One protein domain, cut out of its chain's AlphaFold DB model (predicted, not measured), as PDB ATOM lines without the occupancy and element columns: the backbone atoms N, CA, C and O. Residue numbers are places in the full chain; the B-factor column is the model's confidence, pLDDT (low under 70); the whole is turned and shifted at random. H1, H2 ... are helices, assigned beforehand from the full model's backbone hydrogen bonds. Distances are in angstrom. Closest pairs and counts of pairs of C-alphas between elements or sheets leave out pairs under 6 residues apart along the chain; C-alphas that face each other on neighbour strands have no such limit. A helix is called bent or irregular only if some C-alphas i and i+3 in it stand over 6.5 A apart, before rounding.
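What this domain is: This is residues 28 to 195 of the 1182 residues of the protein "Hypothetical protein" of Neobodo designis (UniProt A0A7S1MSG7). Two long helices, H3 and H5, lie side by side, running opposite ways, as the core of an elongated up-and-down bundle; H2 and H7 pack on H5, and H6 packs on H3. At one end H3 and H5 run on past the other helices to a turn holding short H4, while H1 packs on H3. The printed part has 168 residues with seven named helices, H1 to H7 in chain order, and no named strand: the class is all helix. It is compact, with a radius of gyration of the C-alphas of 17.9 A and spans of 62 by 37 by 24 A.

How they stand to each other: H1, residues 36 to 48, touches residues 75 to 86 of H3, residues 70 to 103; the closest C-alphas are Phe 38 and Leu 79, 7.2 A apart. H3 is the hub, touching five other helices. H2, residues 53 to 65, forms a helical hairpin with H3, with the C-alphas of Val 64 and Ala 76 closest at 5.1 A. H4, residues 105 to 110, touches H3 only at the corner, with the C-alphas of Arg 101 and Ala 108 closest at 4.8 A. H5, residues 112 to 147, touches H3 at a shallow tilt of 32 degrees, opposite ways; the closest C-alphas are Gly 87 and Tyr 124, 4.9 A apart. H5 also touches H2, the same way at a shallow tilt of 21 degrees, with the C-alphas of Pro 53 and Leu 127 closest at 4.6 A. H6, residues 153 to 172, touches H3 at a shallow tilt of 18 degrees, the same way, with the C-alphas of Val 88 and Ala 172 closest at 6.1 A. H5 and H6 form a helical hairpin, touching through residue 147 and residues 155 to 162. H7, residues 177 to 187, touches H5 at a shallow tilt of 10 degrees, the same way; the C-alphas of Pro 136 and Val 181 are closest at 5.0 A. H3 and H7 are apart. Every O i to N i+4 pair is within hydrogen-bond range in H1, H2, H3, H4 and H7, against 27 of 32 in H5 and 12 of 16 in H6.

Where its parts are: H1 begins at C-alpha 36 (-18.704, -3.898, 38.347). H3 is 49.2 A long, H5 46.3 A and H6 30.0 A. H5 is irregular, with C-alphas 141 and 144 7.5 A apart, and has a kink of 67 degrees near residue 138. H6 is only just irregular, with C-alphas 157 and 160 6.7 A apart. H7 ends at C-alpha 187 (-29.989, 7.642, 5.716).

The domain as a whole: The two C-alphas farthest apart, Glu 106 and Ala 151, are 62.0 A apart. The printed part has no cut, and its six links are tight. Residues 190 to 195 stand free. The mean pLDDT of the printed part is 82.5; the 20 residues under 70 include 148 to 151 and 191 to 195.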
ATOM      1  N   PRO A  28     -28.071  -3.455  36.092       83.62
ATOM      2  CA  PRO A  28     -27.871  -2.016  35.972       83.62
ATOM      3  C   PRO A  28     -26.440  -1.697  35.521       83.62
ATOM      4  O   PRO A  28     -25.471  -2.009  36.216       83.62
ATOM      5  N   ILE A  29     -26.312  -1.044  34.365       83.56
ATOM      6  CA  ILE A  29     -25.029  -0.601  33.816       83.56
ATOM      7  C   ILE A  29     -25.075   0.920  33.670       83.56
ATOM      8  O   ILE A  29     -25.871   1.450  32.904       83.56
ATOM      9  N   SER A  30     -24.222   1.620  34.416       79.00
ATOM     10  CA  SER A  30     -24.067   3.077  34.351       79.00
ATOM     11  C   SER A  30     -22.781   3.443  33.603       79.00
ATOM     12  O   SER A  30     -21.809   2.689  33.618       79.00
ATOM     13  N   HIS A  31     -22.774   4.611  32.955       71.44
ATOM     14  CA  HIS A  31     -21.600   5.177  32.277       71.44
ATOM     15  C   HIS A  31     -20.631   5.888  33.241       71.44
ATOM     16  O   HIS A  31     -19.436   5.963  32.969       71.44
ATOM     17  N   ALA A  32     -21.127   6.381  34.382       68.94
ATOM     18  CA  ALA A  32     -20.421   7.338  35.245       68.94
ATOM     19  C   ALA A  32     -19.162   6.788  35.951       68.94
ATOM     20  O   ALA A  32     -18.359   7.558  36.476       68.94
ATOM     21  N   ALA A  33     -18.977   5.468  35.960       57.88
ATOM     22  CA  ALA A  33     -17.776   4.784  36.427       57.88
ATOM     23  C   ALA A  33     -17.624   3.442  35.681       57.88
ATOM     24  O   ALA A  33     -18.606   2.940  35.130       57.88
ATOM     25  N   PRO A  34     -16.446   2.788  35.704       59.31
ATOM     26  CA  PRO A  34     -16.313   1.380  35.322       59.31
ATOM     27  C   PRO A  34     -16.952   0.477  36.396       59.31
ATOM     28  O   PRO A  34     -16.253  -0.227  37.127       59.31
ATOM     29  N   HIS A  35     -18.281   0.552  36.516       71.00
ATOM     30  CA  HIS A  35     -19.088  -0.201  37.472       71.00
ATOM     31  C   HIS A  35     -18.896  -1.707  37.286       71.00
ATOM     32  O   HIS A  35     -18.753  -2.198  36.162       71.00
ATOM     33  N   ASP A  36     -18.964  -2.460  38.383       81.88
ATOM     34  CA  ASP A  36     -18.704  -3.898  38.347       81.88
ATOM     35  C   ASP A  36     -19.698  -4.664  37.466       81.88
ATOM     36  O   ASP A  36     -19.288  -5.616  36.817       81.88
ATOM     37  N   GLY A  37     -20.934  -4.178  37.287       85.12
ATOM     38  CA  GLY A  37     -21.878  -4.725  36.303       85.12
ATOM     39  C   GLY A  37     -21.389  -4.672  34.845       85.12
ATOM     40  O   GLY A  37     -21.630  -5.613  34.092       85.12
ATOM     41  N   PHE A  38     -20.627  -3.642  34.441       88.88
ATOM     42  CA  PHE A  38     -19.997  -3.620  33.109       88.88
ATOM     43  C   PHE A  38     -18.910  -4.697  33.022       88.88
ATOM     44  O   PHE A  38     -18.902  -5.488  32.088       88.88
ATOM     45  N   ARG A  39     -18.048  -4.795  34.042       89.31
ATOM     46  CA  ARG A  39     -16.964  -5.794  34.115       89.31
ATOM     47  C   ARG A  39     -17.469  -7.229  34.226       89.31
ATOM     48  O   ARG A  39     -16.830  -8.157  33.740       89.31
ATOM     49  N   GLU A  40     -18.599  -7.440  34.883       90.06
ATOM     50  CA  GLU A  40     -19.267  -8.734  34.978       90.06
ATOM     51  C   GLU A  40     -19.890  -9.118  33.637       90.06
ATOM     52  O   GLU A  40     -19.721 -10.256  33.206       90.06
ATOM     53  N   ALA A  41     -20.495  -8.163  32.923       91.25
ATOM     54  CA  ALA A  41     -20.944  -8.359  31.549       91.25
ATOM     55  C   ALA A  41     -19.775  -8.625  30.574       91.25
ATOM     56  O   ALA A  41     -19.895  -9.520  29.737       91.25
ATOM     57  N   GLU A  42     -18.632  -7.936  30.709       91.56
ATOM     58  CA  GLU A  42     -17.386  -8.228  29.975       91.56
ATOM     59  C   GLU A  42     -16.914  -9.670  30.244       91.56
ATOM     60  O   GLU A  42     -16.762 -10.451  29.308       91.56
ATOM     61  N   ARG A  43     -16.754 -10.070  31.518       91.12
ATOM     62  CA  ARG A  43     -16.330 -11.433  31.906       91.12
ATOM     63  C   ARG A  43     -17.302 -12.511  31.426       91.12
ATOM     64  O   ARG A  43     -16.865 -13.556  30.944       91.12
ATOM     65  N   PHE A  44     -18.609 -12.283  31.568       92.38
ATOM     66  CA  PHE A  44     -19.631 -13.205  31.076       92.38
ATOM     67  C   PHE A  44     -19.540 -13.340  29.556       92.38
ATOM     68  O   PHE A  44     -19.577 -14.453  29.043       92.38
ATOM     69  N   LEU A  45     -19.341 -12.240  28.827       92.88
ATOM     70  CA  LEU A  45     -19.165 -12.267  27.380       92.88
ATOM     71  C   LEU A  45     -17.870 -12.989  26.961       92.88
ATOM     72  O   LEU A  45     -17.910 -13.824  26.057       92.88
ATOM     73  N   GLU A  46     -16.741 -12.734  27.627       90.94
ATOM     74  CA  GLU A  46     -15.465 -13.424  27.377       90.94
ATOM     75  C   GLU A  46     -15.534 -14.937  27.634       90.94
ATOM     76  O   GLU A  46     -14.821 -15.700  26.976       90.94
ATOM     77  N   ALA A  47     -16.377 -15.386  28.567       89.69
ATOM     78  CA  ALA A  47     -16.613 -16.802  28.831       89.69
ATOM     79  C   ALA A  47     -17.648 -17.409  27.861       89.69
ATOM     80  O   ALA A  47     -17.399 -18.441  27.238       89.69
ATOM     81  N   PHE A  48     -18.804 -16.760  27.709       89.75
ATOM     82  CA  PHE A  48     -20.007 -17.334  27.102       89.75
ATOM     83  C   PHE A  48     -20.071 -17.158  25.579       89.75
ATOM     84  O   PHE A  48     -20.545 -18.064  24.894       89.75
ATOM     85  N   ALA A  49     -19.526 -16.077  25.004       89.94
ATOM     86  CA  ALA A  49     -19.509 -15.893  23.543       89.94
ATOM     87  C   ALA A  49     -18.628 -16.924  22.816       89.94
ATOM     88  O   ALA A  49     -18.824 -17.179  21.628       89.94
ATOM     89  N   LYS A  50     -17.692 -17.562  23.532       87.88
ATOM     90  CA  LYS A  50     -16.916 -18.706  23.034       87.88
ATOM     91  C   LYS A  50     -17.764 -19.969  22.880       87.88
ATOM     92  O   LYS A  50     -17.371 -20.859  22.132       87.88
ATOM     93  N   GLU A  51     -18.888 -20.098  23.577       89.00
ATOM     94  CA  GLU A  51     -19.773 -21.269  23.484       89.00
ATOM     95  C   GLU A  51     -21.044 -20.937  22.682       89.00
ATOM     96  O   GLU A  51     -21.416 -21.708  21.802       89.00
ATOM     97  N   TYR A  52     -21.625 -19.745  22.879       92.25
ATOM     98  CA  TYR A  52     -22.922 -19.340  22.320       92.25
ATOM     99  C   TYR A  52     -22.917 -17.938  21.660       92.25
ATOM    100  O   TYR A  52     -23.671 -17.047  22.071       92.25
ATOM    101  N   PRO A  53     -22.108 -17.708  20.605       92.50
ATOM    102  CA  PRO A  53     -21.920 -16.382  20.005       92.50
ATOM    103  C   PRO A  53     -23.216 -15.738  19.482       92.50
ATOM    104  O   PRO A  53     -23.452 -14.558  19.732       92.50
ATOM    105  N   HIS A  54     -24.103 -16.500  18.826       91.38
ATOM    106  CA  HIS A  54     -25.391 -15.983  18.337       91.38
ATOM    107  C   HIS A  54     -26.316 -15.500  19.464       91.38
ATOM    108  O   HIS A  54     -27.026 -14.506  19.301       91.38
ATOM    109  N   ALA A  55     -26.309 -16.185  20.612       91.69
ATOM    110  CA  ALA A  55     -27.110 -15.796  21.765       91.69
ATOM    111  C   ALA A  55     -26.558 -14.524  22.417       91.69
ATOM    112  O   ALA A  55     -27.332 -13.619  22.714       91.69
ATOM    113  N   CYS A  56     -25.230 -14.406  22.550       94.56
ATOM    114  CA  CYS A  56     -24.589 -13.166  22.988       94.56
ATOM    115  C   CYS A  56     -24.911 -11.992  22.050       94.56
ATOM    116  O   CYS A  56     -25.350 -10.950  22.527       94.56
ATOM    117  N   ALA A  57     -24.762 -12.168  20.733       93.94
ATOM    118  CA  ALA A  57     -25.070 -11.137  19.740       93.94
ATOM    119  C   ALA A  57     -26.515 -10.627  19.866       93.94
ATOM    120  O   ALA A  57     -26.740  -9.425  20.020       93.94
ATOM    121  N   ARG A  58     -27.495 -11.543  19.869       93.69
ATOM    122  CA  ARG A  58     -28.914 -11.192  20.027       93.69
ATOM    123  C   ARG A  58     -29.200 -10.547  21.379       93.69
ATOM    124  O   ARG A  58     -29.920  -9.557  21.415       93.69
ATOM    125  N   ALA A  59     -28.632 -11.055  22.470       94.19
ATOM    126  CA  ALA A  59     -28.860 -10.510  23.804       94.19
ATOM    127  C   ALA A  59     -28.286  -9.095  23.984       94.19
ATOM    128  O   ALA A  59     -28.946  -8.260  24.595       94.19
ATOM    129  N   LEU A  60     -27.112  -8.795  23.418       95.00
ATOM    130  CA  LEU A  60     -26.526  -7.447  23.422       95.00
ATOM    131  C   LEU A  60     -27.356  -6.460  22.592       95.00
ATOM    132  O   LEU A  60     -27.651  -5.354  23.039       95.00
ATOM    133  N   VAL A  61     -27.784  -6.880  21.401       93.62
ATOM    134  CA  VAL A  61     -28.670  -6.092  20.533       93.62
ATOM    135  C   VAL A  61     -30.017  -5.830  21.223       93.62
ATOM    136  O   VAL A  61     -30.480  -4.692  21.260       93.62
ATOM    137  N   TYR A  62     -30.617  -6.849  21.848       93.31
ATOM    138  CA  TYR A  62     -31.829  -6.694  22.652       93.31
ATOM    139  C   TYR A  62     -31.605  -5.846  23.910       93.31
ATOM    140  O   TYR A  62     -32.528  -5.148  24.318       93.31
ATOM    141  N   ARG A  63     -30.408  -5.846  24.512       92.62
ATOM    142  CA  ARG A  63     -30.080  -4.981  25.654       92.62
ATOM    143  C   ARG A  63     -30.131  -3.507  25.258       92.62
ATOM    144  O   ARG A  63     -30.782  -2.748  25.967       92.62
ATOM    145  N   VAL A  64     -29.537  -3.137  24.119       92.62
ATOM    146  CA  VAL A  64     -29.631  -1.780  23.546       92.62
ATOM    147  C   VAL A  64     -31.083  -1.421  23.209       92.62
ATOM    148  O   VAL A  64     -31.565  -0.361  23.594       92.62
ATOM    149  N   GLU A  65     -31.811  -2.323  22.549       91.12
ATOM    150  CA  GLU A  65     -33.215  -2.114  22.167       91.12
ATOM    151  C   GLU A  65     -34.175  -2.021  23.376       91.12
ATOM    152  O   GLU A  65     -35.231  -1.387  23.320       91.12
ATOM    153  N   CYS A  66     -33.813  -2.616  24.513       88.44
ATOM    154  CA  CYS A  66     -34.549  -2.509  25.773       88.44
ATOM    155  C   CYS A  66     -34.061  -1.354  26.668       88.44
ATOM    156  O   CYS A  66     -34.501  -1.274  27.816       88.44
ATOM    157  N   SER A  67     -33.142  -0.497  26.222       88.00
ATOM    158  CA  SER A  67     -32.644   0.635  27.012       88.00
ATOM    159  C   SER A  67     -33.347   1.934  26.637       88.00
ATOM    160  O   SER A  67     -33.111   2.493  25.566       88.00
ATOM    161  N   ASP A  68     -34.188   2.435  27.541       81.12
ATOM    162  CA  ASP A  68     -34.970   3.661  27.333       81.12
ATOM    163  C   ASP A  68     -34.407   4.879  28.100       81.12
ATOM    164  O   ASP A  68     -34.688   6.016  27.732       81.12
ATOM    165  N   GLU A  69     -33.557   4.669  29.111       83.69
ATOM    166  CA  GLU A  69     -32.827   5.740  29.810       83.69
ATOM    167  C   GLU A  69     -31.498   6.053  29.108       83.69
ATOM    168  O   GLU A  69     -30.779   5.145  28.695       83.69
ATOM    169  N   GLY A  70     -31.141   7.336  28.981       84.38
ATOM    170  CA  GLY A  70     -30.029   7.778  28.126       84.38
ATOM    171  C   GLY A  70     -28.640   7.235  28.499       84.38
ATOM    172  O   GLY A  70     -27.829   6.988  27.603       84.38
ATOM    173  N   ASP A  71     -28.376   7.020  29.789       85.81
ATOM    174  CA  ASP A  71     -27.072   6.548  30.280       85.81
ATOM    175  C   ASP A  71     -26.988   5.015  30.308       85.81
ATOM    176  O   ASP A  71     -25.981   4.458  29.876       85.81
ATOM    177  N   ASP A  72     -28.071   4.331  30.695       86.69
ATOM    178  CA  ASP A  72     -28.240   2.875  30.552       86.69
ATOM    179  C   ASP A  72     -28.150   2.443  29.074       86.69
ATOM    180  O   ASP A  72     -27.502   1.452  28.737       86.69
ATOM    181  N   ARG A  73     -28.726   3.248  28.170       89.12
ATOM    182  CA  ARG A  73     -28.610   3.103  26.714       89.12
ATOM    183  C   ARG A  73     -27.174   3.270  26.243       89.12
ATOM    184  O   ARG A  73     -26.686   2.408  25.513       89.12
ATOM    185  N   LEU A  74     -26.476   4.327  26.659       90.38
ATOM    186  CA  LEU A  74     -25.071   4.510  26.284       90.38
ATOM    187  C   LEU A  74     -24.190   3.371  26.823       90.38
ATOM    188  O   LEU A  74     -23.315   2.884  26.108       90.38
ATOM    189  N   ALA A  75     -24.445   2.900  28.043       90.44
ATOM    190  CA  ALA A  75     -23.739   1.769  28.626       90.44
ATOM    191  C   ALA A  75     -24.002   0.456  27.860       90.44
ATOM    192  O   ALA A  75     -23.064  -0.302  27.604       90.44
ATOM    193  N   ALA A  76     -25.235   0.220  27.397       92.06
ATOM    194  CA  ALA A  76     -25.565  -0.895  26.509       92.06
ATOM    195  C   ALA A  76     -24.849  -0.797  25.144       92.06
ATOM    196  O   ALA A  76     -24.296  -1.791  24.668       92.06
ATOM    197  N   TRP A  77     -24.794   0.393  24.531       94.06
ATOM    198  CA  TRP A  77     -24.038   0.621  23.290       94.06
ATOM    199  C   TRP A  77     -22.521   0.425  23.488       94.06
ATOM    200  O   TRP A  77     -21.867  -0.139  22.612       94.06
ATOM    201  N   LEU A  78     -21.958   0.822  24.637       93.19
ATOM    202  CA  LEU A  78     -20.555   0.555  24.986       93.19
ATOM    203  C   LEU A  78     -20.270  -0.931  25.216       93.19
ATOM    204  O   LEU A  78     -19.201  -1.401  24.836       93.19
ATOM    205  N   LEU A  79     -21.203  -1.685  25.800       94.06
ATOM    206  CA  LEU A  79     -21.052  -3.131  25.975       94.06
ATOM    207  C   LEU A  79     -21.085  -3.859  24.618       94.06
ATOM    208  O   LEU A  79     -20.293  -4.772  24.376       94.06
ATOM    209  N   LEU A  80     -21.943  -3.409  23.695       95.62
ATOM    210  CA  LEU A  80     -21.962  -3.880  22.308       95.62
ATOM    211  C   LEU A  80     -20.668  -3.510  21.554       95.62
ATOM    212  O   LEU A  80     -20.123  -4.337  20.823       95.62
ATOM    213  N   ASP A  81     -20.121  -2.310  21.767       94.81
ATOM    214  CA  ASP A  81     -18.814  -1.911  21.228       94.81
ATOM    215  C   ASP A  81     -17.661  -2.742  21.813       94.81
ATOM    216  O   ASP A  81     -16.813  -3.221  21.060       94.81
ATOM    217  N   HIS A  82     -17.659  -3.012  23.122       94.06
ATOM    218  CA  HIS A  82     -16.710  -3.939  23.740       94.06
ATOM    219  C   HIS A  82     -16.793  -5.326  23.079       94.06
ATOM    220  O   HIS A  82     -15.763  -5.890  22.709       94.06
ATOM    221  N   ALA A  83     -17.998  -5.857  22.848       94.75
ATOM    222  CA  ALA A  83     -18.188  -7.147  22.185       94.75
ATOM    223  C   ALA A  83     -17.593  -7.198  20.772       94.75
ATOM    224  O   ALA A  83     -16.923  -8.165  20.401       94.75
ATOM    225  N   ILE A  84     -17.783  -6.125  20.003       94.06
ATOM    226  CA  ILE A  84     -17.200  -5.969  18.668       94.06
ATOM    227  C   ILE A  84     -15.667  -5.872  18.763       94.06
ATOM    228  O   ILE A  84     -14.957  -6.517  17.991       94.06
ATOM    229  N   ARG A  85     -15.124  -5.141  19.745       92.75
ATOM    230  CA  ARG A  85     -13.671  -5.036  19.978       92.75
ATOM    231  C   ARG A  85     -13.037  -6.364  20.395       92.75
ATOM    232  O   ARG A  85     -11.962  -6.674  19.882       92.75
ATOM    233  N   LEU A  86     -13.688  -7.167  21.245       90.56
ATOM    234  CA  LEU A  86     -13.261  -8.541  21.544       90.56
ATOM    235  C   LEU A  86     -13.231  -9.384  20.271       90.56
ATOM    236  O   LEU A  86     -12.202  -9.977  19.957       90.56
ATOM    237  N   GLY A  87     -14.318  -9.375  19.494       90.81
ATOM    238  CA  GLY A  87     -14.387 -10.114  18.235       90.81
ATOM    239  C   GLY A  87     -13.250  -9.753  17.272       90.81
ATOM    240  O   GLY A  87     -12.610 -10.634  16.704       90.81
ATOM    241  N   VAL A  88     -12.932  -8.461  17.141       90.69
ATOM    242  CA  VAL A  88     -11.835  -7.959  16.293       90.69
ATOM    243  C   VAL A  88     -10.451  -8.306  16.850       90.69
ATOM    244  O   VAL A  88      -9.548  -8.620  16.072       90.69
ATOM    245  N   LYS A  89     -10.259  -8.264  18.175       90.69
ATOM    246  CA  LYS A  89      -9.016  -8.676  18.853       90.69
ATOM    247  C   LYS A  89      -8.729 -10.155  18.589       90.69
ATOM    248  O   LYS A  89      -7.634 -10.496  18.149       90.69
ATOM    249  N   GLU A  90      -9.728 -11.011  18.766       89.56
ATOM    250  CA  GLU A  90      -9.616 -12.453  18.539       89.56
ATOM    251  C   GLU A  90      -9.463 -12.775  17.041       89.56
ATOM    252  O   GLU A  90      -8.601 -13.566  16.663       89.56
ATOM    253  N   GLN A  91     -10.181 -12.076  16.153       86.69
ATOM    254  CA  GLN A  91      -9.983 -12.173  14.699       86.69
ATOM    255  C   GLN A  91      -8.586 -11.691  14.253       86.69
ATOM    256  O   GLN A  91      -8.036 -12.200  13.272       86.69
ATOM    257  N   ARG A  92      -7.974 -10.725  14.949       88.31
ATOM    258  CA  ARG A  92      -6.570 -10.353  14.715       88.31
ATOM    259  C   ARG A  92      -5.636 -11.471  15.163       88.31
ATOM    260  O   ARG A  92      -4.785 -11.871  14.371       88.31
ATOM    261  N   HIS A  93      -5.842 -12.006  16.367       86.88
ATOM    262  CA  HIS A  93      -5.047 -13.110  16.896       86.88
ATOM    263  C   HIS A  93      -5.102 -14.341  15.973       86.88
ATOM    264  O   HIS A  93      -4.054 -14.898  15.659       86.88
ATOM    265  N   LEU A  94      -6.271 -14.677  15.402       85.88
ATOM    266  CA  LEU A  94      -6.397 -15.668  14.321       85.88
ATOM    267  C   LEU A  94      -5.459 -15.388  13.146       85.88
ATOM    268  O   LEU A  94      -4.728 -16.270  12.717       85.88
ATOM    269  N   ARG A  95      -5.495 -14.169  12.595       86.50
ATOM    270  CA  ARG A  95      -4.696 -13.792  11.417       86.50
ATOM    271  C   ARG A  95      -3.199 -13.740  11.717       86.50
ATOM    272  O   ARG A  95      -2.399 -13.713  10.787       86.50
ATOM    273  N   GLU A  96      -2.805 -13.652  12.980       89.06
ATOM    274  CA  GLU A  96      -1.410 -13.689  13.439       89.06
ATOM    275  C   GLU A  96      -0.953 -15.127  13.703       89.06
ATOM    276  O   GLU A  96       0.125 -15.509  13.259       89.06
ATOM    277  N   GLU A  97      -1.806 -15.951  14.311       87.38
ATOM    278  CA  GLU A  97      -1.634 -17.398  14.478       87.38
ATOM    279  C   GLU A  97      -1.569 -18.128  13.127       87.38
ATOM    280  O   GLU A  97      -0.659 -18.916  12.884       87.38
ATOM    281  N   GLU A  98      -2.475 -17.817  12.199       86.25
ATOM    282  CA  GLU A  98      -2.472 -18.370  10.844       86.25
ATOM    283  C   GLU A  98      -1.253 -17.890  10.042       86.25
ATOM    284  O   GLU A  98      -0.683 -18.663   9.273       86.25
ATOM    285  N   ARG A  99      -0.791 -16.646  10.245       90.38
ATOM    286  CA  ARG A  99       0.474 -16.186   9.651       90.38
ATOM    287  C   ARG A  99       1.663 -16.949  10.224       90.38
ATOM    288  O   ARG A  99       2.429 -17.465   9.418       90.38
ATOM    289  N   ARG A 100       1.790 -17.098  11.549       89.06
ATOM    290  CA  ARG A 100       2.853 -17.915  12.169       89.06
ATOM    291  C   ARG A 100       2.836 -19.339  11.607       89.06
ATOM    292  O   ARG A 100       3.818 -19.759  11.015       89.06
ATOM    293  N   ARG A 101       1.678 -20.007  11.583       85.50
ATOM    294  CA  ARG A 101       1.491 -21.344  10.978       85.50
ATOM    295  C   ARG A 101       1.852 -21.464   9.489       85.50
ATOM    296  O   ARG A 101       2.126 -22.571   9.037       85.50
ATOM    297  N   ARG A 102       1.828 -20.369   8.719       89.06
ATOM    298  CA  ARG A 102       2.247 -20.338   7.301       89.06
ATOM    299  C   ARG A 102       3.752 -20.102   7.109       89.06
ATOM    300  O   ARG A 102       4.252 -20.434   6.041       89.06
ATOM    301  N   HIS A 103       4.448 -19.526   8.092       93.62
ATOM    302  CA  HIS A 103       5.897 -19.263   8.035       93.62
ATOM    303  C   HIS A 103       6.707 -20.302   8.834       93.62
ATOM    304  O   HIS A 103       7.840 -20.604   8.479       93.62
ATOM    305  N   GLU A 104       6.107 -20.885   9.873       93.00
ATOM    306  CA  GLU A 104       6.695 -21.864  10.792       93.00
ATOM    307  C   GLU A 104       5.905 -23.192  10.699       93.00
ATOM    308  O   GLU A 104       4.998 -23.447  11.503       93.00
ATOM    309  N   PRO A 105       6.192 -24.063   9.710       82.75
ATOM    310  CA  PRO A 105       5.463 -25.325   9.535       82.75
ATOM    311  C   PRO A 105       5.639 -26.288  10.723       82.75
ATOM    312  O   PRO A 105       4.720 -27.037  11.053       82.75
ATOM    313  N   GLU A 106       6.775 -26.229  11.420       86.56
ATOM    314  CA  GLU A 106       7.048 -27.011  12.635       86.56
ATOM    315  C   GLU A 106       6.157 -26.576  13.813       86.56
ATOM    316  O   GLU A 106       5.605 -27.411  14.538       86.56
ATOM    317  N   TYR A 107       5.911 -25.268  13.950       79.81
ATOM    318  CA  TYR A 107       4.949 -24.720  14.907       79.81
ATOM    319  C   TYR A 107       3.513 -25.152  14.566       79.81
ATOM    320  O   TYR A 107       2.735 -25.514  15.450       79.81
ATOM    321  N   ALA A 108       3.158 -25.202  13.277       74.12
ATOM    322  CA  ALA A 108       1.866 -25.721  12.825       74.12
ATOM    323  C   ALA A 108       1.667 -27.230  13.089       74.12
ATOM    324  O   ALA A 108       0.517 -27.664  13.218       74.12
ATOM    325  N   ALA A 109       2.748 -28.013  13.184       75.75
ATOM    326  CA  ALA A 109       2.708 -29.439  13.514       75.75
ATOM    327  C   ALA A 109       2.584 -29.716  15.026       75.75
ATOM    328  O   ALA A 109       1.976 -30.713  15.412       75.75
ATOM    329  N   THR A 110       3.129 -28.839  15.874       79.12
ATOM    330  CA  THR A 110       3.271 -29.062  17.328       79.12
ATOM    331  C   THR A 110       2.310 -28.240  18.198       79.12
ATOM    332  O   THR A 110       1.946 -28.670  19.292       79.12
ATOM    333  N   SER A 111       1.856 -27.068  17.736       78.31
ATOM    334  CA  SER A 111       1.058 -26.132  18.543       78.31
ATOM    335  C   SER A 111      -0.409 -26.567  18.699       78.31
ATOM    336  O   SER A 111      -1.283 -26.226  17.892       78.31
ATOM    337  N   THR A 112      -0.707 -27.272  19.793       77.56
ATOM    338  CA  THR A 112      -2.076 -27.517  20.290       77.56
ATOM    339  C   THR A 112      -2.785 -26.210  20.660       77.56
ATOM    340  O   THR A 112      -3.945 -26.008  20.296       77.56
ATOM    341  N   ASN A 113      -2.064 -25.280  21.296       74.56
ATOM    342  CA  ASN A 113      -2.550 -23.944  21.659       74.56
ATOM    343  C   ASN A 113      -3.067 -23.172  20.436       74.56
ATOM    344  O   ASN A 113      -4.127 -22.553  20.485       74.56
ATOM    345  N   GLY A 114      -2.371 -23.271  19.302       72.38
ATOM    346  CA  GLY A 114      -2.792 -22.640  18.057       72.38
ATOM    347  C   GLY A 114      -4.070 -23.231  17.451       72.38
ATOM    348  O   GLY A 114      -4.821 -22.521  16.786       72.38
ATOM    349  N   LEU A 115      -4.373 -24.510  17.714       76.25
ATOM    350  CA  LEU A 115      -5.655 -25.107  17.330       76.25
ATOM    351  C   LEU A 115      -6.794 -24.567  18.208       76.25
ATOM    352  O   LEU A 115      -7.865 -24.251  17.691       76.25
ATOM    353  N   GLN A 116      -6.554 -24.396  19.512       76.69
ATOM    354  CA  GLN A 116      -7.519 -23.758  20.414       76.69
ATOM    355  C   GLN A 116      -7.762 -22.289  20.038       76.69
ATOM    356  O   GLN A 116      -8.915 -21.865  19.993       76.69
ATOM    357  N   ALA A 117      -6.711 -21.540  19.685       74.06
ATOM    358  CA  ALA A 117      -6.820 -20.170  19.183       74.06
ATOM    359  C   ALA A 117      -7.649 -20.095  17.886       74.06
ATOM    360  O   ALA A 117      -8.554 -19.264  17.787       74.06
ATOM    361  N   LEU A 118      -7.405 -21.002  16.929       76.56
ATOM    362  CA  LEU A 118      -8.206 -21.127  15.703       76.56
ATOM    363  C   LEU A 118      -9.690 -21.389  16.007       76.56
ATOM    364  O   LEU A 118     -10.557 -20.702  15.469       76.56
ATOM    365  N   ILE A 119      -9.995 -22.335  16.901       79.81
ATOM    366  CA  ILE A 119     -11.375 -22.649  17.304       79.81
ATOM    367  C   ILE A 119     -12.037 -21.441  17.986       79.81
ATOM    368  O   ILE A 119     -13.151 -21.064  17.618       79.81
ATOM    369  N   ALA A 120     -11.361 -20.814  18.953       73.12
ATOM    370  CA  ALA A 120     -11.884 -19.672  19.699       73.12
ATOM    371  C   ALA A 120     -12.219 -18.497  18.771       73.12
ATOM    372  O   ALA A 120     -13.345 -17.999  18.779       73.12
ATOM    373  N   GLY A 121     -11.285 -18.095  17.909       76.69
ATOM    374  CA  GLY A 121     -11.518 -16.982  16.999       76.69
ATOM    375  C   GLY A 121     -12.567 -17.274  15.920       76.69
ATOM    376  O   GLY A 121     -13.265 -16.354  15.501       76.69
ATOM    377  N   VAL A 122     -12.750 -18.531  15.484       82.31
ATOM    378  CA  VAL A 122     -13.875 -18.898  14.599       82.31
ATOM    379  C   VAL A 122     -15.215 -18.607  15.280       82.31
ATOM    380  O   VAL A 122     -16.096 -18.021  14.655       82.31
ATOM    381  N   LYS A 123     -15.351 -18.912  16.576       84.12
ATOM    382  CA  LYS A 123     -16.546 -18.568  17.369       84.12
ATOM    383  C   LYS A 123     -16.724 -17.047  17.524       84.12
ATOM    384  O   LYS A 123     -17.846 -16.558  17.433       84.12
ATOM    385  N   TYR A 124     -15.637 -16.282  17.642       85.50
ATOM    386  CA  TYR A 124     -15.697 -14.813  17.637       85.50
ATOM    387  C   TYR A 124     -16.006 -14.189  16.266       85.50
ATOM    388  O   TYR A 124     -16.647 -13.142  16.223       85.50
ATOM    389  N   ASN A 125     -15.645 -14.828  15.149       86.69
ATOM    390  CA  ASN A 125     -16.147 -14.418  13.831       86.69
ATOM    391  C   ASN A 125     -17.670 -14.584  13.769       86.69
ATOM    392  O   ASN A 125     -18.356 -13.650  13.379       86.69
ATOM    393  N   VAL A 126     -18.210 -15.706  14.264       88.69
ATOM    394  CA  VAL A 126     -19.668 -15.917  14.350       88.69
ATOM    395  C   VAL A 126     -20.349 -14.868  15.246       88.69
ATOM    396  O   VAL A 126     -21.451 -14.430  14.926       88.69
ATOM    397  N   LEU A 127     -19.698 -14.402  16.323       89.94
ATOM    398  CA  LEU A 127     -20.191 -13.269  17.123       89.94
ATOM    399  C   LEU A 127     -20.251 -11.977  16.288       89.94
ATOM    400  O   LEU A 127     -21.271 -11.293  16.310       89.94
ATOM    401  N   LEU A 128     -19.184 -11.647  15.550       90.12
ATOM    402  CA  LEU A 128     -19.134 -10.457  14.691       90.12
ATOM    403  C   LEU A 128     -20.145 -10.512  13.543       90.12
ATOM    404  O   LEU A 128     -20.792  -9.503  13.274       90.12
ATOM    405  N   ASP A 129     -20.302 -11.667  12.896       89.19
ATOM    406  CA  ASP A 129     -21.251 -11.874  11.800       89.19
ATOM    407  C   ASP A 129     -22.699 -11.748  12.313       89.19
ATOM    408  O   ASP A 129     -23.513 -11.039  11.722       89.19
ATOM    409  N   ALA A 130     -23.007 -12.356  13.466       89.12
ATOM    410  CA  ALA A 130     -24.330 -12.291  14.091       89.12
ATOM    411  C   ALA A 130     -24.676 -10.899  14.646       89.12
ATOM    412  O   ALA A 130     -25.830 -10.480  14.571       89.12
ATOM    413  N   ILE A 131     -23.696 -10.162  15.183       91.06
ATOM    414  CA  ILE A 131     -23.880  -8.739  15.505       91.06
ATOM    415  C   ILE A 131     -24.104  -7.961  14.206       91.06
ATOM    416  O   ILE A 131     -25.055  -7.191  14.117       91.06
ATOM    417  N   GLY A 132     -23.270  -8.180  13.190       88.12
ATOM    418  CA  GLY A 132     -23.299  -7.449  11.929       88.12
ATOM    419  C   GLY A 132     -24.609  -7.592  11.147       88.12
ATOM    420  O   GLY A 132     -25.065  -6.618  10.559       88.12
ATOM    421  N   GLU A 133     -25.265  -8.753  11.185       88.81
ATOM    422  CA  GLU A 133     -26.582  -8.958  10.559       88.81
ATOM    423  C   GLU A 133     -27.706  -8.156  11.252       88.81
ATOM    424  O   GLU A 133     -28.730  -7.827  10.647       88.81
ATOM    425  N   LEU A 134     -27.523  -7.818  12.530       87.88
ATOM    426  CA  LEU A 134     -28.475  -7.063  13.347       87.88
ATOM    427  C   LEU A 134     -28.132  -5.565  13.421       87.88
ATOM    428  O   LEU A 134     -29.025  -4.735  13.590       87.88
ATOM    429  N   LEU A 135     -26.858  -5.202  13.268       88.62
ATOM    430  CA  LEU A 135     -26.352  -3.862  13.561       88.62
ATOM    431  C   LEU A 135     -26.943  -2.750  12.672       88.62
ATOM    432  O   LEU A 135     -27.352  -1.737  13.237       88.62
ATOM    433  N   PRO A 136     -27.087  -2.899  11.335       86.88
ATOM    434  CA  PRO A 136     -27.728  -1.880  10.502       86.88
ATOM    435  C   PRO A 136     -29.195  -1.639  10.880       86.88
ATOM    436  O   PRO A 136     -29.657  -0.503  10.845       86.88
ATOM    437  N   LYS A 137     -29.919  -2.695  11.280       86.06
ATOM    438  CA  LYS A 137     -31.322  -2.614  11.722       86.06
ATOM    439  C   LYS A 137     -31.420  -1.870  13.065       86.06
ATOM    440  O   LYS A 137     -32.223  -0.953  13.193       86.06
ATOM    441  N   LEU A 138     -30.559  -2.215  14.030       86.69
ATOM    442  CA  LEU A 138     -30.486  -1.563  15.345       86.69
ATOM    443  C   LEU A 138     -30.110  -0.077  15.226       86.69
ATOM    444  O   LEU A 138     -30.697   0.766  15.902       86.69
ATOM    445  N   ILE A 139     -29.159   0.247  14.343       85.88
ATOM    446  CA  ILE A 139     -28.765   1.628  14.051       85.88
ATOM    447  C   ILE A 139     -29.959   2.408  13.494       85.88
ATOM    448  O   ILE A 139     -30.336   3.404  14.104       85.88
ATOM    449  N   ARG A 140     -30.606   1.927  12.416       82.12
ATOM    450  CA  ARG A 140     -31.795   2.577  11.819       82.12
ATOM    451  C   ARG A 140     -32.920   2.830  12.824       82.12
ATOM    452  O   ARG A 140     -33.606   3.831  12.697       82.12
ATOM    453  N   HIS A 141     -33.110   1.936  13.795       80.50
ATOM    454  CA  HIS A 141     -34.205   2.043  14.760       80.50
ATOM    455  C   HIS A 141     -33.899   2.970  15.950       80.50
ATOM    456  O   HIS A 141     -34.765   3.740  16.350       80.50
ATOM    457  N   ARG A 142     -32.691   2.914  16.536       80.88
ATOM    458  CA  ARG A 142     -32.403   3.567  17.836       80.88
ATOM    459  C   ARG A 142     -31.231   4.552  17.850       80.88
ATOM    460  O   ARG A 142     -31.020   5.203  18.874       80.88
ATOM    461  N   TRP A 143     -30.451   4.686  16.774       83.50
ATOM    462  CA  TRP A 143     -29.292   5.593  16.779       83.50
ATOM    463  C   TRP A 143     -29.703   7.073  16.815       83.50
ATOM    464  O   TRP A 143     -29.072   7.861  17.520       83.50
ATOM    465  N   ASP A 144     -30.799   7.447  16.147       77.69
ATOM    466  CA  ASP A 144     -31.329   8.815  16.221       77.69
ATOM    467  C   ASP A 144     -31.887   9.167  17.596       77.69
ATOM    468  O   ASP A 144     -31.607  10.248  18.098       77.69
ATOM    469  N   GLU A 145     -32.580   8.261  18.288       76.75
ATOM    470  CA  GLU A 145     -32.960   8.542  19.677       76.75
ATOM    471  C   GLU A 145     -31.739   8.647  20.615       76.75
ATOM    472  O   GLU A 145     -31.800   9.293  21.661       76.75
ATOM    473  N   ALA A 146     -30.638   7.965  20.289       69.69
ATOM    474  CA  ALA A 146     -29.426   7.949  21.103       69.69
ATOM    475  C   ALA A 146     -28.589   9.234  20.949       69.69
ATOM    476  O   ALA A 146     -27.968   9.680  21.916       69.69
ATOM    477  N   VAL A 147     -28.586   9.836  19.753       72.69
ATOM    478  CA  VAL A 147     -27.773  11.017  19.401       72.69
ATOM    479  C   VAL A 147     -28.606  12.304  19.261       72.69
ATOM    480  O   VAL A 147     -28.084  13.397  19.474       72.69
ATOM    481  N   GLY A 148     -29.886  12.190  18.909       59.06
ATOM    482  CA  GLY A 148     -30.733  13.271  18.395       59.06
ATOM    483  C   GLY A 148     -31.513  14.097  19.422       59.06
ATOM    484  O   GLY A 148     -32.046  15.139  19.040       59.06
ATOM    485  N   SER A 149     -31.546  13.724  20.711       57.94
ATOM    486  CA  SER A 149     -32.110  14.580  21.784       57.94
ATOM    487  C   SER A 149     -31.182  15.765  22.103       57.94
ATOM    488  O   SER A 149     -30.703  15.940  23.220       57.94
ATOM    489  N   ALA A 150     -30.891  16.601  21.104       48.88
ATOM    490  CA  ALA A 150     -29.987  17.749  21.211       48.88
ATOM    491  C   ALA A 150     -30.517  18.879  22.122       48.88
ATOM    492  O   ALA A 150     -29.799  19.848  22.376       48.88
ATOM    493  N   ALA A 151     -31.758  18.757  22.604       56.81
ATOM    494  CA  ALA A 151     -32.343  19.616  23.630       56.81
ATOM    495  C   ALA A 151     -31.793  19.317  25.039       56.81
ATOM    496  O   ALA A 151     -31.709  20.232  25.855       56.81
ATOM    497  N   ASP A 152     -31.375  18.075  25.319       70.69
ATOM    498  CA  ASP A 152     -30.731  17.720  26.584       70.69
ATOM    499  C   ASP A 152     -29.257  18.143  26.588       70.69
ATOM    500  O   ASP A 152     -28.458  17.671  25.775       70.69
ATOM    501  N   ASP A 153     -28.829  18.906  27.598       67.50
ATOM    502  CA  ASP A 153     -27.395  19.097  27.865       67.50
ATOM    503  C   ASP A 153     -26.675  17.756  28.097       67.50
ATOM    504  O   ASP A 153     -25.532  17.579  27.674       67.50
ATOM    505  N   ALA A 154     -27.369  16.759  28.659       65.44
ATOM    506  CA  ALA A 154     -26.860  15.397  28.812       65.44
ATOM    507  C   ALA A 154     -26.491  14.728  27.467       65.44
ATOM    508  O   ALA A 154     -25.546  13.940  27.411       65.44
ATOM    509  N   ALA A 155     -27.165  15.061  26.358       72.19
ATOM    510  CA  ALA A 155     -26.807  14.527  25.042       72.19
ATOM    511  C   ALA A 155     -25.440  15.042  24.555       72.19
ATOM    512  O   ALA A 155     -24.694  14.283  23.934       72.19
ATOM    513  N   LYS A 156     -25.054  16.277  24.911       77.25
ATOM    514  CA  LYS A 156     -23.736  16.857  24.574       77.25
ATOM    515  C   LYS A 156     -22.585  16.068  25.209       77.25
ATOM    516  O   LYS A 156     -21.546  15.898  24.580       77.25
ATOM    517  N   TYR A 157     -22.785  15.532  26.417       79.12
ATOM    518  CA  TYR A 157     -21.807  14.664  27.091       79.12
ATOM    519  C   TYR A 157     -21.764  13.241  26.510       79.12
ATOM    520  O   TYR A 157     -20.702  12.618  26.481       79.12
ATOM    521  N   ARG A 158     -22.892  12.725  26.001       81.00
ATOM    522  CA  ARG A 158     -22.976  11.380  25.401       81.00
ATOM    523  C   ARG A 158     -22.487  11.325  23.946       81.00
ATOM    524  O   ARG A 158     -21.905  10.318  23.541       81.00
ATOM    525  N   GLN A 159     -22.656  12.397  23.168       84.00
ATOM    526  CA  GLN A 159     -22.302  12.460  21.741       84.00
ATOM    527  C   GLN A 159     -20.838  12.060  21.420       84.00
ATOM    528  O   GLN A 159     -20.653  11.288  20.474       84.00
ATOM    529  N   PRO A 160     -19.798  12.473  22.181       87.31
ATOM    530  CA  PRO A 160     -18.424  12.020  21.948       87.31
ATOM    531  C   PRO A 160     -18.246  10.505  22.096       87.31
ATOM    532  O   PRO A 160     -17.464   9.908  21.359       87.31
ATOM    533  N   SER A 161     -18.992   9.869  23.008       87.69
ATOM    534  CA  SER A 161     -18.947   8.414  23.193       87.69
ATOM    535  C   SER A 161     -19.585   7.689  22.003       87.69
ATOM    536  O   SER A 161     -18.991   6.754  21.474       87.69
ATOM    537  N   TYR A 162     -20.737   8.163  21.513       86.06
ATOM    538  CA  TYR A 162     -21.366   7.613  20.305       86.06
ATOM    539  C   TYR A 162     -20.495   7.780  19.053       86.06
ATOM    540  O   TYR A 162     -20.364   6.845  18.264       86.06
ATOM    541  N   GLU A 163     -19.827   8.923  18.883       86.50
ATOM    542  CA  GLU A 163     -18.890   9.109  17.769       86.50
ATOM    543  C   GLU A 163     -17.643   8.213  17.911       86.50
ATOM    544  O   GLU A 163     -17.201   7.629  16.923       86.50
ATOM    545  N   ALA A 164     -17.118   8.013  19.126       89.00
ATOM    546  CA  ALA A 164     -16.011   7.084  19.377       89.00
ATOM    547  C   ALA A 164     -16.383   5.619  19.069       89.00
ATOM    548  O   ALA A 164     -15.583   4.902  18.459       89.00
ATOM    549  N   ILE A 165     -17.603   5.193  19.417       90.12
ATOM    550  CA  ILE A 165     -18.180   3.893  19.036       90.12
ATOM    551  C   ILE A 165     -18.254   3.781  17.504       90.12
ATOM    552  O   ILE A 165     -17.689   2.855  16.920       90.12
ATOM    553  N   ARG A 166     -18.855   4.772  16.830       86.69
ATOM    554  CA  ARG A 166     -19.000   4.816  15.362       86.69
ATOM    555  C   ARG A 166     -17.648   4.739  14.639       86.69
ATOM    556  O   ARG A 166     -17.495   3.988  13.674       86.69
ATOM    557  N   VAL A 167     -16.646   5.474  15.126       86.94
ATOM    558  CA  VAL A 167     -15.269   5.440  14.605       86.94
ATOM    559  C   VAL A 167     -14.594   4.092  14.888       86.94
ATOM    560  O   VAL A 167     -13.923   3.561  14.000       86.94
ATOM    561  N   GLY A 168     -14.801   3.496  16.065       87.62
ATOM    562  CA  GLY A 168     -14.335   2.144  16.384       87.62
ATOM    563  C   GLY A 168     -14.887   1.099  15.411       87.62
ATOM    564  O   GLY A 168     -14.123   0.345  14.806       87.62
ATOM    565  N   TRP A 169     -16.196   1.116  15.166       89.62
ATOM    566  CA  TRP A 169     -16.869   0.168  14.273       89.62
ATOM    567  C   TRP A 169     -16.456   0.342  12.816       89.62
ATOM    568  O   TRP A 169     -16.308  -0.647  12.097       89.62
ATOM    569  N   SER A 170     -16.129   1.573  12.408       83.50
ATOM    570  CA  SER A 170     -15.556   1.846  11.087       83.50
ATOM    571  C   SER A 170     -14.166   1.237  10.842       83.50
ATOM    572  O   SER A 170     -13.687   1.267   9.709       83.50
ATOM    573  N   ARG A 171     -13.528   0.680  11.882       83.06
ATOM    574  CA  ARG A 171     -12.274  -0.093  11.822       83.06
ATOM    575  C   ARG A 171     -12.474  -1.585  12.124       83.06
ATOM    576  O   ARG A 171     -11.544  -2.363  11.933       83.06
ATOM    577  N   ALA A 172     -13.647  -1.966  12.631       81.38
ATOM    578  CA  ALA A 172     -13.980  -3.327  13.041       81.38
ATOM    579  C   ALA A 172     -14.536  -4.167  11.885       81.38
ATOM    580  O   ALA A 172     -14.101  -5.296  11.668       81.38
ATOM    581  N   PHE A 173     -15.498  -3.609  11.146       80.25
ATOM    582  CA  PHE A 173     -16.225  -4.327  10.103       80.25
ATOM    583  C   PHE A 173     -15.590  -4.151   8.721       80.25
ATOM    584  O   PHE A 173     -15.053  -3.098   8.380       80.25
ATOM    585  N   VAL A 174     -15.679  -5.201   7.903       72.75
ATOM    586  CA  VAL A 174     -15.166  -5.218   6.525       72.75
ATOM    587  C   VAL A 174     -16.074  -4.373   5.611       72.75
ATOM    588  O   VAL A 174     -17.269  -4.235   5.866       72.75
ATOM    589  N   ASN A 175     -15.511  -3.826   4.526       63.25
ATOM    590  CA  ASN A 175     -16.141  -2.862   3.602       63.25
ATOM    591  C   ASN A 175     -17.598  -3.118   3.131       63.25
ATOM    592  O   ASN A 175     -18.255  -2.117   2.827       63.25
ATOM    593  N   PRO A 176     -18.122  -4.362   3.022       69.38
ATOM    594  CA  PRO A 176     -19.540  -4.603   2.733       69.38
ATOM    595  C   PRO A 176     -20.442  -4.260   3.921       69.38
ATOM    596  O   PRO A 176     -21.254  -3.356   3.818       69.38
ATOM    597  N   LEU A 177     -20.229  -4.871   5.089       68.19
ATOM    598  CA  LEU A 177     -21.072  -4.628   6.268       68.19
ATOM    599  C   LEU A 177     -20.867  -3.211   6.830       68.19
ATOM    600  O   LEU A 177     -21.787  -2.570   7.333       68.19
ATOM    601  N   LEU A 178     -19.662  -2.662   6.646       71.12
ATOM    602  CA  LEU A 178     -19.386  -1.247   6.873       71.12
ATOM    603  C   LEU A 178     -20.064  -0.322   5.840       71.12
ATOM    604  O   LEU A 178     -20.244   0.857   6.130       71.12
ATOM    605  N   ALA A 179     -20.461  -0.814   4.659       76.69
ATOM    606  CA  ALA A 179     -21.379  -0.088   3.782       76.69
ATOM    607  C   ALA A 179     -22.746   0.018   4.447       76.69
ATOM    608  O   ALA A 179     -23.208   1.129   4.650       76.69
ATOM    609  N   ASP A 180     -23.332  -1.102   4.866       75.94
ATOM    610  CA  ASP A 180     -24.689  -1.141   5.424       75.94
ATOM    611  C   ASP A 180     -24.808  -0.317   6.714       75.94
ATOM    612  O   ASP A 180     -25.787   0.403   6.912       75.94
ATOM    613  N   VAL A 181     -23.774  -0.356   7.563       70.00
ATOM    614  CA  VAL A 181     -23.653   0.469   8.776       70.00
ATOM    615  C   VAL A 181     -23.464   1.959   8.454       70.00
ATOM    616  O   VAL A 181     -24.069   2.799   9.119       70.00
ATOM    617  N   ARG A 182     -22.657   2.322   7.445       75.44
ATOM    618  CA  ARG A 182     -22.519   3.731   7.022       75.44
ATOM    619  C   ARG A 182     -23.798   4.245   6.376       75.44
ATOM    620  O   ARG A 182     -24.264   5.300   6.774       75.44
ATOM    621  N   GLN A 183     -24.387   3.469   5.471       79.81
ATOM    622  CA  GLN A 183     -25.636   3.775   4.787       79.81
ATOM    623  C   GLN A 183     -26.762   3.978   5.803       79.81
ATOM    624  O   GLN A 183     -27.408   5.013   5.770       79.81
ATOM    625  N   ALA A 184     -26.906   3.086   6.792       73.50
ATOM    626  CA  ALA A 184     -27.825   3.282   7.913       73.50
ATOM    627  C   ALA A 184     -27.586   4.618   8.647       73.50
ATOM    628  O   ALA A 184     -28.525   5.387   8.816       73.50
ATOM    629  N   CYS A 185     -26.339   4.933   9.019       70.81
ATOM    630  CA  CYS A 185     -25.969   6.210   9.649       70.81
ATOM    631  C   CYS A 185     -26.104   7.448   8.736       70.81
ATOM    632  O   CYS A 185     -26.082   8.573   9.238       70.81
ATOM    633  N   GLU A 186     -26.172   7.280   7.416       77.56
ATOM    634  CA  GLU A 186     -26.266   8.359   6.425       77.56
ATOM    635  C   GLU A 186     -27.712   8.603   5.980       77.56
ATOM    636  O   GLU A 186     -28.091   9.757   5.799       77.56
ATOM    637  N   ASP A 187     -28.537   7.558   5.900       74.38
ATOM    638  CA  ASP A 187     -29.989   7.642   5.716       74.38
ATOM    639  C   ASP A 187     -30.642   8.343   6.909       74.38
ATOM    640  O   ASP A 187     -31.388   9.298   6.718       74.38
ATOM    641  N   ILE A 188     -30.230   7.977   8.125       65.69
ATOM    642  CA  ILE A 188     -30.496   8.700   9.380       65.69
ATOM    643  C   ILE A 188     -30.205  10.208   9.264       65.69
ATOM    644  O   ILE A 188     -31.005  11.058   9.643       65.69
ATOM    645  N   ARG A 189     -29.058  10.577   8.680       68.44
ATOM    646  CA  ARG A 189     -28.639  11.983   8.536       68.44
ATOM    647  C   ARG A 189     -29.365  12.739   7.420       68.44
ATOM    648  O   ARG A 189     -29.135  13.941   7.273       68.44
ATOM    649  N   ARG A 190     -30.194  12.076   6.611       76.75
ATOM    650  CA  ARG A 190     -30.967  12.690   5.524       76.75
ATOM    651  C   ARG A 190     -32.381  12.985   6.051       76.75
ATOM    652  O   ARG A 190     -33.211  12.084   6.038       76.75
ATOM    653  N   PRO A 191     -32.721  14.236   6.428       55.66
ATOM    654  CA  PRO A 191     -33.995  14.561   7.094       55.66
ATOM    655  C   PRO A 191     -35.258  14.344   6.237       55.66
ATOM    656  O   PRO A 191     -36.361  14.548   6.727       55.66
ATOM    657  N   ASN A 192     -35.095  13.947   4.970       62.12
ATOM    658  CA  ASN A 192     -36.159  13.604   4.025       62.12
ATOM    659  C   ASN A 192     -35.946  12.207   3.391       62.12
ATOM    660  O   ASN A 192     -36.474  11.942   2.310       62.12
ATOM    661  N   ALA A 193     -35.136  11.323   3.992       55.78
ATOM    662  CA  ALA A 193     -35.174   9.907   3.628       55.78
ATOM    663  C   ALA A 193     -36.591   9.367   3.898       55.78
ATOM    664  O   ALA A 193     -37.242   9.796   4.849       55.78
ATOM    665  N   GLY A 194     -37.093   8.496   3.016       49.28
ATOM    666  CA  GLY A 194     -38.508   8.115   2.998       49.28
ATOM    667  C   GLY A 194     -39.023   7.625   4.356       49.28
ATOM    668  O   GLY A 194     -38.318   6.896   5.054       49.28
ATOM    669  N   GLY A 195     -40.254   8.031   4.697       54.69
ATOM    670  CA  GLY A 195     -40.930   7.682   5.953       54.69
ATOM    671  C   GLY A 195     -40.936   6.174   6.241       54.69
ATOM    672  O   GLY A 195     -40.723   5.383   5.319       54.69
TER     673      GLY A 195